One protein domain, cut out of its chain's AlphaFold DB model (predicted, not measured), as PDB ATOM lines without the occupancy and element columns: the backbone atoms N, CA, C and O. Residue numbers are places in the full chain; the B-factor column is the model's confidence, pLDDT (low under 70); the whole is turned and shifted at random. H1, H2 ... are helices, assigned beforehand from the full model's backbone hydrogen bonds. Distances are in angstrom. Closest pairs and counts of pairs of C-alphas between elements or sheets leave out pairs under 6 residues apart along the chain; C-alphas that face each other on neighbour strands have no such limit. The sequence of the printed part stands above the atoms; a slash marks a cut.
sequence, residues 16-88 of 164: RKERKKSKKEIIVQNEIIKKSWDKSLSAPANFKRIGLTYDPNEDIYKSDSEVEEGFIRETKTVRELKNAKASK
ATOM      1  N   ARG A  16     -26.302  37.510  29.349       88.00
ATOM      2  CA  ARG A  16     -25.746  37.695  27.998       88.00
ATOM      3  C   ARG A  16     -24.493  36.843  27.822       88.00
ATOM      4  O   ARG A  16     -24.341  36.209  26.777       88.00
ATOM      5  N   LYS A  17     -23.618  36.796  28.831       89.06
ATOM      6  CA  LYS A  17     -22.443  35.909  28.839       89.06
ATOM      7  C   LYS A  17     -22.846  34.438  28.894       89.06
ATOM      8  O   LYS A  17     -22.305  33.656  28.119       89.06
ATOM      9  N   GLU A  18     -23.812  34.061  29.727       88.12
ATOM     10  CA  GLU A  18     -24.317  32.679  29.787       88.12
ATOM     11  C   GLU A  18     -24.894  32.221  28.445       88.12
ATOM     12  O   GLU A  18     -24.528  31.159  27.951       88.12
ATOM     13  N   ARG A  19     -25.703  33.061  27.788       87.56
ATOM     14  CA  ARG A  19     -26.242  32.763  26.455       87.56
ATOM     15  C   ARG A  19     -25.149  32.618  25.396       87.56
ATOM     16  O   ARG A  19     -25.279  31.798  24.496       87.56
ATOM     17  N   LYS A  20     -24.074  33.410  25.467       88.94
ATOM     18  CA  LYS A  20     -22.913  33.241  24.574       88.94
ATOM     19  C   LYS A  20     -22.197  31.914  24.833       88.94
ATOM     20  O   LYS A  20     -21.808  31.255  23.878       88.94
ATOM     21  N   LYS A  21     -22.051  31.517  26.103       85.69
ATOM     22  CA  LYS A  21     -21.453  30.230  26.490       85.69
ATOM     23  C   LYS A  21     -22.299  29.049  26.017       85.69
ATOM     24  O   LYS A  21     -21.741  28.123  25.447       85.69
ATOM     25  N   SER A  22     -23.622  29.098  26.188       80.06
ATOM     26  CA  SER A  22     -24.516  28.008  25.770       80.06
ATOM     27  C   SER A  22     -24.624  27.862  24.252       80.06
ATOM     28  O   SER A  22     -24.827  26.760  23.759       80.06
ATOM     29  N   LYS A  23     -24.451  28.958  23.506       80.31
ATOM     30  CA  LYS A  23     -24.384  28.952  22.037       80.31
ATOM     31  C   LYS A  23     -23.014  28.569  21.478       80.31
ATOM     32  O   LYS A  23     -22.867  28.501  20.261       80.31
ATOM     33  N   LYS A  24     -21.996  28.396  22.323       84.38
ATOM     34  CA  LYS A  24     -20.658  28.048  21.850       84.38
ATOM     35  C   LYS A  24     -20.683  26.623  21.305       84.38
ATOM     36  O   LYS A  24     -21.053  25.693  22.014       84.38
ATOM     37  N   GLU A  25     -20.272  26.468  20.053       83.88
ATOM     38  CA  GLU A  25     -20.200  25.154  19.423       83.88
ATOM     39  C   GLU A  25     -19.123  24.281  20.072       83.88
ATOM     40  O   GLU A  25     -18.036  24.748  20.432       83.88
ATOM     41  N   ILE A  26     -19.429  22.991  20.194       87.56
ATOM     42  CA  ILE A  26     -18.472  21.983  20.642       87.56
ATOM     43  C   ILE A  26     -17.632  21.568  19.439       87.56
ATOM     44  O   ILE A  26     -18.152  21.085  18.431       87.56
ATOM     45  N   ILE A  27     -16.318  21.746  19.552       89.81
ATOM     46  CA  ILE A  27     -15.366  21.355  18.516       89.81
ATOM     47  C   ILE A  27     -14.872  19.945  18.834       89.81
ATOM     48  O   ILE A  27     -14.074  19.747  19.748       89.81
ATOM     49  N   VAL A  28     -15.343  18.962  18.069       92.69
ATOM     50  CA  VAL A  28     -14.907  17.565  18.191       92.69
ATOM     51  C   VAL A  28     -13.652  17.345  17.345       92.69
ATOM     52  O   VAL A  28     -13.690  17.506  16.125       92.69
ATOM     53  N   GLN A  29     -12.543  16.976  17.991       93.56
ATOM     54  CA  GLN A  29     -11.254  16.742  17.322       93.56
ATOM     55  C   GLN A  29     -11.176  15.375  16.626       93.56
ATOM     56  O   GLN A  29     -10.611  15.269  15.544       93.56
ATOM     57  N   ASN A  30     -11.742  14.327  17.230       93.75
ATOM     58  CA  ASN A  30     -11.700  12.979  16.664       93.75
ATOM     59  C   ASN A  30     -12.637  12.869  15.452       93.75
ATOM     60  O   ASN A  30     -13.838  13.107  15.572       93.75
ATOM     61  N   GLU A  31     -12.101  12.461  14.304       95.06
ATOM     62  CA  GLU A  31     -12.846  12.371  13.045       95.06
ATOM     63  C   GLU A  31     -14.012  11.373  13.086       95.06
ATOM     64  O   GLU A  31     -15.081  11.660  12.549       95.06
ATOM     65  N   ILE A  32     -13.839  10.226  13.751       95.25
ATOM     66  CA  ILE A  32     -14.864   9.173  13.863       95.25
ATOM     67  C   ILE A  32     -16.074   9.709  14.637       95.25
ATOM     68  O   ILE A  32     -17.222   9.579  14.210       95.25
ATOM     69  N   ILE A  33     -15.816  10.389  15.756       94.62
ATOM     70  CA  ILE A  33     -16.873  10.999  16.570       94.62
ATOM     71  C   ILE A  33     -17.486  12.183  15.821       94.62
ATOM     72  O   ILE A  33     -18.703  12.315  15.774       94.62
ATOM     73  N   LYS A  34     -16.671  13.008  15.157       94.81
ATOM     74  CA  LYS A  34     -17.141  14.170  14.392       94.81
ATOM     75  C   LYS A  34     -18.129  13.783  13.289       94.81
ATOM     76  O   LYS A  34     -19.116  14.486  13.112       94.81
ATOM     77  N   LYS A  35     -17.917  12.655  12.597       94.06
ATOM     78  CA  LYS A  35     -18.853  12.118  11.585       94.06
ATOM     79  C   LYS A  35     -20.227  11.759  12.157       94.06
ATOM     80  O   LYS A  35     -21.214  11.808  11.436       94.06
ATOM     81  N   SER A  36     -20.287  11.386  13.433       93.62
ATOM     82  CA  SER A  36     -21.517  10.967  14.116       93.62
ATOM     83  C   SER A  36     -22.080  12.019  15.071       93.62
ATOM     84  O   SER A  36     -23.071  11.759  15.759       93.62
ATOM     85  N   TRP A  37     -21.478  13.208  15.104       94.12
ATOM     86  CA  TRP A  37     -21.867  14.291  15.994       94.12
ATOM     87  C   TRP A  37     -22.990  15.134  15.388       94.12
ATOM     88  O   TRP A  37     -22.817  15.737  14.329       94.12
ATOM     89  N   ASP A  38     -24.130  15.223  16.074       93.25
ATOM     90  CA  ASP A  38     -25.216  16.119  15.682       93.25
ATOM     91  C   ASP A  38     -25.055  17.493  16.324       93.25
ATOM     92  O   ASP A  38     -24.994  17.605  17.548       93.25
ATOM     93  N   LYS A  39     -25.049  18.565  15.530       90.00
ATOM     94  CA  LYS A  39     -25.024  19.926  16.089       90.00
ATOM     95  C   LYS A  39     -26.370  20.353  16.681       90.00
ATOM     96  O   LYS A  39     -26.399  21.304  17.455       90.00
ATOM     97  N   SER A  40     -27.466  19.684  16.314       90.06
ATOM     98  CA  SER A  40     -28.807  20.006  16.818       90.06
ATOM     99  C   SER A  40     -29.074  19.443  18.217       90.06
ATOM    100  O   SER A  40     -29.892  19.988  18.958       90.06
ATOM    101  N   LEU A  41     -28.371  18.371  18.591       91.31
ATOM    102  CA  LEU A  41     -28.554  17.679  19.861       91.31
ATOM    103  C   LEU A  41     -27.617  18.216  20.944       91.31
ATOM    104  O   LEU A  41     -26.523  18.719  20.681       91.31
ATOM    105  N   SER A  42     -28.036  18.052  22.201       90.62
ATOM    106  CA  SER A  42     -27.170  18.302  23.351       90.62
ATOM    107  C   SER A  42     -26.023  17.287  23.398       90.62
ATOM    108  O   SER A  42     -26.124  16.182  22.859       90.62
ATOM    109  N   ALA A  43     -24.923  17.636  24.073       90.62
ATOM    110  CA  ALA A  43     -23.809  16.704  24.240       90.62
ATOM    111  C   ALA A  43     -24.253  15.373  24.887       90.62
ATOM    112  O   ALA A  43     -23.998  14.340  24.274       90.62
ATOM    113  N   PRO A  44     -25.008  15.339  26.004       92.25
ATOM    114  CA  PRO A  44     -25.454  14.072  26.592       92.25
ATOM    115  C   PRO A  44     -26.282  13.206  25.632       92.25
ATOM    116  O   PRO A  44     -26.084  11.994  25.558       92.25
ATOM    117  N   ALA A  45     -27.170  13.825  24.844       92.50
ATOM    118  CA  ALA A  45     -27.978  13.117  23.855       92.50
ATOM    119  C   ALA A  45     -27.119  12.532  22.720       92.50
ATOM    120  O   ALA A  45     -27.330  11.388  22.321       92.50
ATOM    121  N   ASN A  46     -26.119  13.281  22.242       94.12
ATOM    122  CA  ASN A  46     -25.150  12.781  21.266       94.12
ATOM    123  C   ASN A  46     -24.347  11.598  21.809       94.12
ATOM    124  O   ASN A  46     -24.239  10.585  21.129       94.12
ATOM    125  N   PHE A  47     -23.811  11.700  23.028       93.12
ATOM    126  CA  PHE A  47     -23.046  10.618  23.653       93.12
ATOM    127  C   PHE A  47     -23.900   9.351  23.793       93.12
ATOM    128  O   PHE A  47     -23.510   8.300  23.280       93.12
ATOM    129  N   LYS A  48     -25.124   9.473  24.326       91.25
ATOM    130  CA  LYS A  48     -26.078   8.358  24.416       91.25
ATOM    131  C   LYS A  48     -26.390   7.746  23.046       91.25
ATOM    132  O   LYS A  48     -26.392   6.528  22.910       91.25
ATOM    133  N   ARG A  49     -26.593   8.573  22.011       92.19
ATOM    134  CA  ARG A  49     -26.837   8.124  20.625       92.19
ATOM    135  C   ARG A  49     -25.641   7.379  20.030       92.19
ATOM    136  O   ARG A  49     -25.821   6.388  19.330       92.19
ATOM    137  N   ILE A  50     -24.430   7.869  20.283       93.38
ATOM    138  CA  ILE A  50     -23.177   7.264  19.814       93.38
ATOM    139  C   ILE A  50     -22.880   5.971  20.585       93.38
ATOM    140  O   ILE A  50     -22.133   5.146  20.072       93.38
ATOM    141  N   GLY A  51     -23.478   5.749  21.759       90.88
ATOM    142  CA  GLY A  51     -23.189   4.603  22.628       90.88
ATOM    143  C   GLY A  51     -21.990   4.849  23.547       90.88
ATOM    144  O   GLY A  51     -21.244   3.923  23.849       90.88
ATOM    145  N   LEU A  52     -21.771   6.108  23.934       91.50
ATOM    146  CA  LEU A  52     -20.753   6.539  24.886       91.50
ATOM    147  C   LEU A  52     -21.413   7.152  26.125       91.50
ATOM    148  O   LEU A  52     -22.508   7.710  26.052       91.50
ATOM    149  N   THR A  53     -20.707   7.091  27.246       91.50
ATOM    150  CA  THR A  53     -21.111   7.733  28.497       91.50
ATOM    151  C   THR A  53     -20.735   9.214  28.469       91.50
ATOM    152  O   THR A  53     -19.659   9.582  27.992       91.50
ATOM    153  N   TYR A  54     -21.642  10.088  28.920       91.62
ATOM    154  CA  TYR A  54     -21.373  11.532  28.992       91.62
ATOM    155  C   TYR A  54     -20.601  11.898  30.263       91.62
ATOM    156  O   TYR A  54     -19.621  12.637  30.185       91.62
ATOM    157  N   ASP A  55     -21.022  11.352  31.408       91.06
ATOM    158  CA  ASP A  55     -20.344  11.503  32.692       91.06
ATOM    159  C   ASP A  55     -19.966  10.114  33.232       91.06
ATOM    160  O   ASP A  55     -20.844   9.351  33.643       91.06
ATOM    161  N   PRO A  56     -18.668   9.756  33.221       89.06
ATOM    162  CA  PRO A  56     -18.211   8.470  33.725       89.06
ATOM    163  C   PRO A  56     -18.553   8.247  35.194       89.06
ATOM    164  O   PRO A  56     -18.857   7.122  35.564       89.06
ATOM    165  N   ASN A  57     -18.509   9.286  36.032       88.88
ATOM    166  CA  ASN A  57     -18.742   9.118  37.463       88.88
ATOM    167  C   ASN A  57     -20.204   8.758  37.715       88.88
ATOM    168  O   ASN A  57     -20.479   7.792  38.417       88.88
ATOM    169  N   GLU A  58     -21.135   9.486  37.097       85.50
ATOM    170  CA  GLU A  58     -22.555   9.153  37.210       85.50
ATOM    171  C   GLU A  58     -22.849   7.718  36.768       85.50
ATOM    172  O   GLU A  58     -23.623   7.032  37.429       85.50
ATOM    173  N   ASP A  59     -22.246   7.263  35.670       81.69
ATOM    174  CA  ASP A  59     -22.529   5.935  35.124       81.69
ATOM    175  C   ASP A  59     -21.833   4.809  35.913       81.69
ATOM    176  O   ASP A  59     -22.420   3.741  36.068       81.69
ATOM    177  N   ILE A  60     -20.639   5.046  36.475       81.69
ATOM    178  CA  ILE A  60     -19.941   4.093  37.362       81.69
ATOM    179  C   ILE A  60     -20.710   3.906  38.675       81.69
ATOM    180  O   ILE A  60     -20.861   2.783  39.139       81.69
ATOM    181  N   TYR A  61     -21.223   4.981  39.282       76.56
ATOM    182  CA  TYR A  61     -21.971   4.863  40.541       76.56
ATOM    183  C   TYR A  61     -23.416   4.369  40.345       76.56
ATOM    184  O   TYR A  61     -24.018   3.864  41.287       76.56
ATOM    185  N   LYS A  62     -23.990   4.480  39.136       66.12
ATOM    186  CA  LYS A  62     -25.312   3.906  38.809       66.12
ATOM    187  C   LYS A  62     -25.275   2.392  38.585       66.12
ATOM    188  O   LYS A  62     -26.315   1.756  38.703       66.12
ATOM    189  N   SER A  63     -24.120   1.799  38.268       58.16
ATOM    190  CA  SER A  63     -24.033   0.357  37.996       58.16
ATOM    191  C   SER A  63     -24.137  -0.542  39.232       58.16
ATOM    192  O   SER A  63     -24.300  -1.746  39.071       58.16
ATOM    193  N   ASP A  64     -24.077   0.023  40.444       58.19
ATOM    194  CA  ASP A  64     -24.305  -0.726  41.691       58.19
ATOM    195  C   ASP A  64     -25.801  -1.009  41.945       58.19
ATOM    196  O   ASP A  64     -26.145  -1.859  42.764       58.19
ATOM    197  N   SER A  65     -26.703  -0.326  41.229       61.34
ATOM    198  CA  SER A  65     -28.125  -0.682  41.147       61.34
ATOM    199  C   SER A  65     -28.372  -1.596  39.947       61.34
ATOM    200  O   SER A  65     -27.887  -1.297  38.858       61.34
ATOM    201  N   GLU A  66     -29.110  -2.693  40.163       59.19
ATOM    202  CA  GLU A  66     -29.410  -3.767  39.200       59.19
ATOM    203  C   GLU A  66     -29.574  -3.250  37.762       59.19
ATOM    204  O   GLU A  66     -30.567  -2.616  37.400       59.19
ATOM    205  N   VAL A  67     -28.557  -3.497  36.937       57.84
ATOM    206  CA  VAL A  67     -28.566  -3.125  35.525       57.84
ATOM    207  C   VAL A  67     -29.500  -4.096  34.814       57.84
ATOM    208  O   VAL A  67     -29.181  -5.277  34.695       57.84
ATOM    209  N   GLU A  68     -30.647  -3.609  34.334       53.78
ATOM    210  CA  GLU A  68     -31.464  -4.358  33.377       53.78
ATOM    211  C   GLU A  68     -30.552  -4.821  32.233       53.78
ATOM    212  O   GLU A  68     -29.940  -3.994  31.548       53.78
ATOM    213  N   GLU A  69     -30.437  -6.139  32.043       49.31
ATOM    214  CA  GLU A  69     -29.640  -6.784  30.994       49.31
ATOM    215  C   GLU A  69     -30.258  -6.536  29.605       49.31
ATOM    216  O   GLU A  69     -30.667  -7.436  28.872       49.31
ATOM    217  N   GLY A  70     -30.351  -5.272  29.206       52.78
ATOM    218  CA  GLY A  70     -30.618  -4.893  27.836       52.78
ATOM    219  C   GLY A  70     -29.403  -5.263  26.998       52.78
ATOM    220  O   GLY A  70     -28.300  -4.775  27.230       52.78
ATOM    221  N   PHE A  71     -29.589  -6.114  25.993       49.41
ATOM    222  CA  PHE A  71     -28.558  -6.445  25.014       49.41
ATOM    223  C   PHE A  71     -28.201  -5.186  24.198       49.41
ATOM    224  O   PHE A  71     -28.794  -4.909  23.150       49.41
ATOM    225  N   ILE A  72     -27.260  -4.372  24.688       63.75
ATOM    226  CA  ILE A  72     -26.835  -3.141  24.014       63.75
ATOM    227  C   ILE A  72     -26.068  -3.545  22.754       63.75
ATOM    228  O   ILE A  72     -24.880  -3.868  22.787       63.75
ATOM    229  N   ARG A  73     -26.751  -3.533  21.605       70.69
ATOM    230  CA  ARG A  73     -26.096  -3.696  20.304       70.69
ATOM    231  C   ARG A  73     -25.094  -2.560  20.127       70.69
ATOM    232  O   ARG A  73     -25.475  -1.393  20.094       70.69
ATOM    233  N   GLU A  74     -23.819  -2.909  19.980       84.50
ATOM    234  CA  GLU A  74     -22.771  -1.919  19.743       84.50
ATOM    235  C   GLU A  74     -23.091  -1.075  18.507       84.50
ATOM    236  O   GLU A  74     -23.334  -1.612  17.418       84.50
ATOM    237  N   THR A  75     -23.051   0.244  18.674       91.69
ATOM    238  CA  THR A  75     -23.222   1.210  17.591       91.69
ATOM    239  C   THR A  75     -22.058   1.127  16.599       91.69
ATOM    240  O   THR A  75     -20.932   0.747  16.936       91.69
ATOM    241  N   LYS A  76     -22.308   1.525  15.346       93.88
ATOM    242  CA  LYS A  76     -21.292   1.543  14.277       93.88
ATOM    243  C   LYS A  76     -20.044   2.343  14.676       93.88
ATOM    244  O   LYS A  76     -18.921   1.902  14.464       93.88
ATOM    245  N   THR A  77     -20.257   3.493  15.303       93.44
ATOM    246  CA  THR A  77     -19.216   4.409  15.783       93.44
ATOM    247  C   THR A  77     -18.325   3.776  16.844       93.44
ATOM    248  O   THR A  77     -17.105   3.900  16.767       93.44
ATOM    249  N   VAL A  78     -18.902   3.056  17.812       94.44
ATOM    250  CA  VAL A  78     -18.133   2.361  18.856       94.44
ATOM    251  C   VAL A  78     -17.282   1.250  18.249       94.44
ATOM    252  O   VAL A  78     -16.111   1.118  18.609       94.44
ATOM    253  N   ARG A  79     -17.816   0.503  17.277       94.94
ATOM    254  CA  ARG A  79     -17.042  -0.510  16.541       94.94
ATOM    255  C   ARG A  79     -15.853   0.108  15.807       94.94
ATOM    256  O   ARG A  79     -14.737  -0.389  15.926       94.94
ATOM    257  N   GLU A  80     -16.062   1.220  15.105       95.56
ATOM    258  CA  GLU A  80     -14.984   1.953  14.427       95.56
ATOM    259  C   GLU A  80     -13.911   2.441  15.413       95.56
ATOM    260  O   GLU A  80     -12.718   2.279  15.153       95.56
ATOM    261  N   LEU A  81     -14.310   2.963  16.579       94.69
ATOM    262  CA  LEU A  81     -13.378   3.379  17.633       94.69
ATOM    263  C   LEU A  81     -12.565   2.200  18.191       94.69
ATOM    264  O   LEU A  81     -11.354   2.328  18.388       94.69
ATOM    265  N   LYS A  82     -13.198   1.041  18.415       94.69
ATOM    266  CA  LYS A  82     -12.506  -0.185  18.848       94.69
ATOM    267  C   LYS A  82     -11.495  -0.652  17.801       94.69
ATOM    268  O   LYS A  82     -10.351  -0.937  18.155       94.69
ATOM    269  N   ASN A  83     -11.873  -0.643  16.525       94.50
ATOM    270  CA  ASN A  83     -10.986  -1.011  15.422       94.50
ATOM    271  C   ASN A  83      -9.791  -0.054  15.306       94.50
ATOM    272  O   ASN A  83      -8.656  -0.505  15.164       94.50
ATOM    273  N   ALA A  84     -10.019   1.255  15.439       93.44
ATOM    274  CA  ALA A  84      -8.955   2.260  15.437       93.44
ATOM    275  C   ALA A  84      -7.985   2.101  16.624       93.44
ATOM    276  O   ALA A  84      -6.783   2.329  16.488       93.44
ATOM    277  N   LYS A  85      -8.481   1.679  17.796       93.88
ATOM    278  CA  LYS A  85      -7.631   1.339  18.947       93.88
ATOM    279  C   LYS A  85      -6.800   0.084  18.675       93.88
ATOM    280  O   LYS A  85      -5.615   0.075  18.997       93.88
ATOM    281  N   ALA A  86      -7.408  -0.952  18.101       92.69
ATOM    282  CA  ALA A  86      -6.749  -2.226  17.822       92.69
ATOM    283  C   ALA A  86      -5.662  -2.111  16.740       92.69
ATOM    284  O   ALA A  86      -4.621  -2.749  16.847       92.69
ATOM    285  N   SER A  87      -5.863  -1.262  15.729       90.38
ATOM    286  CA  SER A  87      -4.888  -1.040  14.653       90.38
ATOM    287  C   SER A  87      -3.681  -0.191  15.070       90.38
ATOM    288  O   SER A  87      -2.711  -0.066  14.315       90.38
ATOM    289  N   LYS A  88      -3.701   0.397  16.274       89.38
ATOM    290  CA  LYS A  88      -2.599   1.214  16.778       89.38
ATOM    291  C   LYS A  88      -1.349   0.353  16.977       89.38
ATOM    292  O   LYS A  88      -1.293  -0.489  17.869       89.38
TER     293      LYS A  88
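AT A GLANCE: This is residues 16 to 88 of the 164 residues of the protein "Nucleolar protein 16" of Rodentolepis nana (UniProt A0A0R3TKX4). Picture a loose body in which two helices, H2 and H5, pack side by side and run opposite ways, with H3 set crosswise to both and its last residues near them. Residues 16 to 24, with H1, stick out as an arm, and residues 56 to 71, with H4, stick out as a second arm that loops back towards H5. The printed part has 73 residues with five named helices, H1 to H5 in order, and no named strand: all helix. It is loose, with a radius of gyration of the C-alphas of 15.1 A and spans of 44 by 35 by 20 A.

HOW THE PARTS SIT: Start at H1, residues 16 to 22, which touches no helix. Go on to H2, residues 31 to 36, which touches H5, residues 76 to 86; their closest C-alphas, of Ile 32 and Thr 77, are 6.7 A apart. These two run opposite ways at a shallow tilt of 14 degrees. H3, residues 43 to 50, is close to H2 but not clearly touching, the closest C-alphas, of Ser 36 and Ile 50, being 7.0 A apart; the lines are about perpendicular, at 88 degrees. H3 is likewise close to H5 but not clearly touching, with the closest C-alphas, of Ile 50 and Thr 77, 6.3 A apart, at 82 degrees, about perpendicular. H4, residues 56 to 62, touches no helix. Each O i to N i+4 pair is within hydrogen-bond range in H1, H3, H4 and H5; in H2 it is 1 of 2.

IN THESE COORDINATES: Find C-alpha 16 at (-25.746, 37.695, 27.998), where H1 begins, 10.0 A long. H2 is 8.8 A, H3 10.4 A and H4 9.9 A long. From C-alpha 76 at (-21.292, 1.543, 14.277), H5 runs 15.4 A to C-alpha 86 at (-6.749, -2.226, 17.822).

THE WHOLE: The C-alphas of Arg 16 and Ser 87, 46.0 A apart, are the two farthest apart. The printed part has no cut. Residues 63 to 75 form the long link from H4 to H5; pLDDT is under 70 in residues 62 to 72.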